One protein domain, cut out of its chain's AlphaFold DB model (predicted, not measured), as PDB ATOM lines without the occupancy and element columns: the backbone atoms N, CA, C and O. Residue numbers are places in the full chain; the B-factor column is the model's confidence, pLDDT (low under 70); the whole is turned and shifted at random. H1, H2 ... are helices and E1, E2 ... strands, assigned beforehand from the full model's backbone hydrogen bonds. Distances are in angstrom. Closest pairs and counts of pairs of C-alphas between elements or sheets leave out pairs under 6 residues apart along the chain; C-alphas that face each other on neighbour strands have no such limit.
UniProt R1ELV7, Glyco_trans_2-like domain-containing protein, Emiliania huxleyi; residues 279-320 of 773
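What this domain is: This is residues 279 to 320 of the 773 residues of the protein "Glyco_trans_2-like domain-containing protein" of Emiliania huxleyi (UniProt R1ELV7). A small three-stranded antiparallel sheet, E1 - E2 - E3, has one short helix, H1, slanting over one face, and no named element covers its other face. After E3 the printed part folds back along that edge strand, where residues 318 to 319 form a short antiparallel pairing with residues 308 to 309. The 42 printed residues hold one named helix and three named strands, in the order H1 E1 E2 E3, a mixed class of helices and strands. The whole is compact, with a radius of gyration of the C-alphas of 9.3 A, and rounded, spanning 26 by 19 by 16 A.

How they stand to each other: E1, residues 294 to 296, E2, residues 300 to 303, and E3, residues 308 to 311, form a meander, each strand the antiparallel neighbour of the one before. The hairpin of E1 and E2 has N 295 and O 302 within hydrogen-bond range at 2.9 A. In the hairpin of E2 and E3, N 303 and O 308 are 2.8 A apart. H1, residues 279 to 288, is on the sheet at a height over the sheet of 9.6 A. It runs slantwise to the strands, at 48 degrees to E2 on the local plane. It lies over E2 and only just over E1, on which 3 of its C-alphas fall. The closest C-alphas of H1 and E2 are those of Leu 282 and Val 302, 6.9 A apart. Every O i to N i+4 pair in H1 is within hydrogen-bond range.

Where its parts are: H1 begins at C-alpha 279 (9.013, 36.616, 2.292) and measures 14.2 A. E1 measures 6.8 A and E2 10.1 A. E3 measures 10.7 A and ends at C-alpha 311 (6.609, 34.377, -8.200).

The domain as a whole: The two C-alphas farthest apart, those of Asn 288 and Glu 315, are 26.5 A apart. The printed part has no cut, and its three links between named elements are tight. The mean pLDDT of the printed part is 76.0; residues 279 to 280, 288 to 290 and 315 are under 70.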
ATOM      1  N   SER A 279       8.691  37.866   1.581       61.72
ATOM      2  CA  SER A 279       9.013  36.616   2.292       61.72
ATOM      3  C   SER A 279       8.409  36.564   3.702       61.72
ATOM      4  O   SER A 279       7.853  35.533   4.077       61.72
ATOM      5  N   ASP A 280       8.430  37.669   4.457       63.66
ATOM      6  CA  ASP A 280       7.846  37.729   5.809       63.66
ATOM      7  C   ASP A 280       6.324  37.466   5.795       63.66
ATOM      8  O   ASP A 280       5.794  36.765   6.659       63.66
ATOM      9  N   TYR A 281       5.609  37.978   4.785       72.38
ATOM     10  CA  TYR A 281       4.179  37.701   4.587       72.38
ATOM     11  C   TYR A 281       3.913  36.242   4.188       72.38
ATOM     12  O   TYR A 281       2.969  35.624   4.676       72.38
ATOM     13  N   LEU A 282       4.734  35.660   3.314       75.06
ATOM     14  CA  LEU A 282       4.535  34.273   2.878       75.06
ATOM     15  C   LEU A 282       4.858  33.280   4.007       75.06
ATOM     16  O   LEU A 282       4.155  32.285   4.166       75.06
ATOM     17  N   GLN A 283       5.839  33.591   4.858       72.62
ATOM     18  CA  GLN A 283       6.085  32.859   6.106       72.62
ATOM     19  C   GLN A 283       4.909  32.971   7.078       72.62
ATOM     20  O   GLN A 283       4.522  31.978   7.695       72.62
ATOM     21  N   TYR A 284       4.313  34.164   7.194       73.06
ATOM     22  CA  TYR A 284       3.118  34.369   8.007       73.06
ATOM     23  C   TYR A 284       1.990  33.415   7.591       73.06
ATOM     24  O   TYR A 284       1.381  32.797   8.467       73.06
ATOM     25  N   LEU A 285       1.743  33.250   6.285       75.12
ATOM     26  CA  LEU A 285       0.718  32.332   5.775       75.12
ATOM     27  C   LEU A 285       0.983  30.875   6.178       75.12
ATOM     28  O   LEU A 285       0.068  30.180   6.594       75.12
ATOM     29  N   CYS A 286       2.225  30.404   6.117       74.94
ATOM     30  CA  CYS A 286       2.521  29.027   6.512       74.94
ATOM     31  C   CYS A 286       2.380  28.786   8.022       74.94
ATOM     32  O   CYS A 286       1.929  27.727   8.444       74.94
ATOM     33  N   ARG A 287       2.726  29.774   8.855       70.56
ATOM     34  CA  ARG A 287       2.731  29.608  10.320       70.56
ATOM     35  C   ARG A 287       1.384  29.845  10.984       70.56
ATOM     36  O   ARG A 287       1.034  29.163  11.942       70.56
ATOM     37  N   ASN A 288       0.623  30.820  10.500       69.25
ATOM     38  CA  ASN A 288      -0.678  31.148  11.091       69.25
ATOM     39  C   ASN A 288      -1.773  30.185  10.622       69.25
ATOM     40  O   ASN A 288      -2.850  30.142  11.207       69.25
ATOM     41  N   PHE A 289      -1.478  29.370   9.611       69.88
ATOM     42  CA  PHE A 289      -2.393  28.394   9.046       69.88
ATOM     43  C   PHE A 289      -1.671  27.044   8.867       69.88
ATOM     44  O   PHE A 289      -1.538  26.570   7.740       69.88
ATOM     45  N   PRO A 290      -1.215  26.395   9.959       64.69
ATOM     46  CA  PRO A 290      -0.371  25.189   9.895       64.69
ATOM     47  C   PRO A 290      -1.063  23.971   9.257       64.69
ATOM     48  O   PRO A 290      -0.428  22.959   8.991       64.69
ATOM     49  N   ARG A 291      -2.374  24.070   9.010       70.81
ATOM     50  CA  ARG A 291      -3.202  23.066   8.327       70.81
ATOM     51  C   ARG A 291      -3.264  23.270   6.805       70.81
ATOM     52  O   ARG A 291      -3.838  22.446   6.101       70.81
ATOM     53  N   ILE A 292      -2.696  24.371   6.302       73.69
ATOM     54  CA  ILE A 292      -2.598  24.693   4.877       73.69
ATOM     55  C   ILE A 292      -1.153  24.477   4.415       73.69
ATOM     56  O   ILE A 292      -0.250  25.241   4.750       73.69
ATOM     57  N   ASP A 293      -0.960  23.457   3.586       73.62
ATOM     58  CA  ASP A 293       0.329  23.052   3.020       73.62
ATOM     59  C   ASP A 293       0.819  24.011   1.932       73.62
ATOM     60  O   ASP A 293       2.023  24.127   1.692       73.62
ATOM     61  N   SER A 294      -0.096  24.649   1.201       82.75
ATOM     62  CA  SER A 294       0.293  25.493   0.075       82.75
ATOM     63  C   SER A 294      -0.683  26.616  -0.238       82.75
ATOM     64  O   SER A 294      -1.900  26.519  -0.061       82.75
ATOM     65  N   TRP A 295      -0.112  27.699  -0.759       85.19
ATOM     66  CA  TRP A 295      -0.825  28.921  -1.105       85.19
ATOM     67  C   TRP A 295      -0.569  29.273  -2.559       85.19
ATOM     68  O   TRP A 295       0.575  29.422  -2.975       85.19
ATOM     69  N   ALA A 296      -1.628  29.467  -3.332       86.62
ATOM     70  CA  ALA A 296      -1.570  29.998  -4.686       86.62
ATOM     71  C   ALA A 296      -2.239  31.372  -4.704       86.62
ATOM     72  O   ALA A 296      -3.455  31.489  -4.803       86.62
ATOM     73  N   THR A 297      -1.452  32.431  -4.584       82.62
ATOM     74  CA  THR A 297      -1.932  33.816  -4.672       82.62
ATOM     75  C   THR A 297      -1.839  34.319  -6.119       82.62
ATOM     76  O   THR A 297      -1.167  33.692  -6.940       82.62
ATOM     77  N   PRO A 298      -2.431  35.480  -6.463       78.12
ATOM     78  CA  PRO A 298      -2.295  36.042  -7.808       78.12
ATOM     79  C   PRO A 298      -0.852  36.370  -8.220       78.12
ATOM     80  O   PRO A 298      -0.593  36.590  -9.400       78.12
ATOM     81  N   TRP A 299       0.070  36.441  -7.257       76.88
ATOM     82  CA  TRP A 299       1.450  36.875  -7.477       76.88
ATOM     83  C   TRP A 299       2.488  35.812  -7.109       76.88
ATOM     84  O   TRP A 299       3.581  35.821  -7.666       76.88
ATOM     85  N   TRP A 300       2.152  34.886  -6.212       81.75
ATOM     86  CA  TRP A 300       3.087  33.926  -5.622       81.75
ATOM     87  C   TRP A 300       2.452  32.557  -5.437       81.75
ATOM     88  O   TRP A 300       1.287  32.472  -5.048       81.75
ATOM     89  N   THR A 301       3.253  31.508  -5.590       85.94
ATOM     90  CA  THR A 301       2.952  30.183  -5.041       85.94
ATOM     91  C   THR A 301       3.896  29.881  -3.884       85.94
ATOM     92  O   THR A 301       5.104  30.073  -4.028       85.94
ATOM     93  N   VAL A 302       3.359  29.398  -2.767       86.19
ATOM     94  CA  VAL A 302       4.094  29.039  -1.547       86.19
ATOM     95  C   VAL A 302       3.866  27.567  -1.252       86.19
ATOM     96  O   VAL A 302       2.721  27.112  -1.275       86.19
ATOM     97  N   ASP A 303       4.942  26.851  -0.956       85.19
ATOM     98  CA  ASP A 303       4.925  25.495  -0.422       85.19
ATOM     99  C   ASP A 303       5.461  25.542   1.012       85.19
ATOM    100  O   ASP A 303       6.656  25.758   1.248       85.19
ATOM    101  N   CYS A 304       4.547  25.387   1.967       78.38
ATOM    102  CA  CYS A 304       4.844  25.464   3.387       78.38
ATOM    103  C   CYS A 304       5.596  24.237   3.890       78.38
ATOM    104  O   CYS A 304       6.338  24.372   4.849       78.38
ATOM    105  N   GLY A 305       5.462  23.076   3.240       72.19
ATOM    106  CA  GLY A 305       6.215  21.873   3.600       72.19
ATOM    107  C   GLY A 305       7.639  21.893   3.044       72.19
ATOM    108  O   GLY A 305       8.581  21.520   3.733       72.19
ATOM    109  N   ALA A 306       7.820  22.384   1.817       76.31
ATOM    110  CA  ALA A 306       9.143  22.540   1.211       76.31
ATOM    111  C   ALA A 306       9.893  23.788   1.708       76.31
ATOM    112  O   ALA A 306      11.048  23.991   1.342       76.31
ATOM    113  N   HIS A 307       9.239  24.643   2.498       77.69
ATOM    114  CA  HIS A 307       9.760  25.931   2.955       77.69
ATOM    115  C   HIS A 307      10.219  26.805   1.775       77.69
ATOM    116  O   HIS A 307      11.259  27.466   1.836       77.69
ATOM    117  N   THR A 308       9.455  26.813   0.677       83.12
ATOM    118  CA  THR A 308       9.806  27.572  -0.531       83.12
ATOM    119  C   THR A 308       8.652  28.405  -1.066       83.12
ATOM    120  O   THR A 308       7.478  28.141  -0.816       83.12
ATOM    121  N   PHE A 309       8.989  29.428  -1.843       85.69
ATOM    122  CA  PHE A 309       8.029  30.218  -2.596       85.69
ATOM    123  C   PHE A 309       8.595  30.628  -3.953       85.69
ATOM    124  O   PHE A 309       9.806  30.698  -4.145       85.69
ATOM    125  N   LYS A 310       7.718  30.938  -4.905       83.00
ATOM    126  CA  LYS A 310       8.096  31.527  -6.196       83.00
ATOM    127  C   LYS A 310       7.057  32.522  -6.672       83.00
ATOM    128  O   LYS A 310       5.872  32.388  -6.361       83.00
ATOM    129  N   SER A 311       7.507  33.513  -7.434       80.31
ATOM    130  CA  SER A 311       6.609  34.377  -8.200       80.31
ATOM    131  C   SER A 311       5.890  33.536  -9.247       80.31
ATOM    132  O   SER A 311       6.472  32.600  -9.792       80.31
ATOM    133  N   VAL A 312       4.651  33.886  -9.586       71.62
ATOM    134  CA  VAL A 312       3.909  33.216 -10.671       71.62
ATOM    135  C   VAL A 312       4.614  33.303 -12.032       71.62
ATOM    136  O   VAL A 312       4.313  32.505 -12.913       71.62
ATOM    137  N   ASN A 313       5.551  34.244 -12.195       70.19
ATOM    138  CA  ASN A 313       6.326  34.437 -13.424       70.19
ATOM    139  C   ASN A 313       7.751  33.859 -13.361       70.19
ATOM    140  O   ASN A 313       8.435  33.871 -14.382       70.19
ATOM    141  N   ASP A 314       8.209  33.396 -12.196       72.88
ATOM    142  CA  ASP A 314       9.566  32.873 -12.025       72.88
ATOM    143  C   ASP A 314       9.544  31.339 -12.048       72.88
ATOM    144  O   ASP A 314       8.670  30.699 -11.457       72.88
ATOM    145  N   GLU A 315      10.525  30.724 -12.710       65.12
ATOM    146  CA  GLU A 315      10.610  29.259 -12.800       65.12
ATOM    147  C   GLU A 315      11.198  28.626 -11.529       65.12
ATOM    148  O   GLU A 315      10.761  27.548 -11.115       65.12
ATOM    149  N   SER A 316      12.144  29.309 -10.876       75.75
ATOM    150  CA  SER A 316      12.912  28.751  -9.757       75.75
ATOM    151  C   SER A 316      12.334  29.133  -8.387       75.75
ATOM    152  O   SER A 316      12.167  30.325  -8.108       75.75
ATOM    153  N   PRO A 317      12.076  28.156  -7.497       81.44
ATOM    154  CA  PRO A 317      11.679  28.420  -6.121       81.44
ATOM    155  C   PRO A 317      12.826  29.001  -5.290       81.44
ATOM    156  O   PRO A 317      13.993  28.649  -5.459       81.44
ATOM    157  N   MET A 318      12.468  29.887  -4.367       78.25
ATOM    158  CA  MET A 318      13.348  30.506  -3.382       78.25
ATOM    159  C   MET A 318      12.994  30.007  -1.975       78.25
ATOM    160  O   MET A 318      11.820  29.743  -1.708       78.25
ATOM    161  N   PRO A 319      13.970  29.904  -1.057       75.81
ATOM    162  CA  PRO A 319      13.707  29.491   0.317       75.81
ATOM    163  C   PRO A 319      12.969  30.579   1.113       75.81
ATOM    164  O   PRO A 319      13.247  31.773   0.974       75.81
ATOM    165  N   LEU A 320      12.052  30.159   1.986       73.44
ATOM    166  CA  LEU A 320      11.488  30.993   3.046       73.44
ATOM    167  C   LEU A 320      12.549  31.210   4.138       73.44
ATOM    168  O   LEU A 320      13.316  30.300   4.451       73.44
TER     169      LEU A 320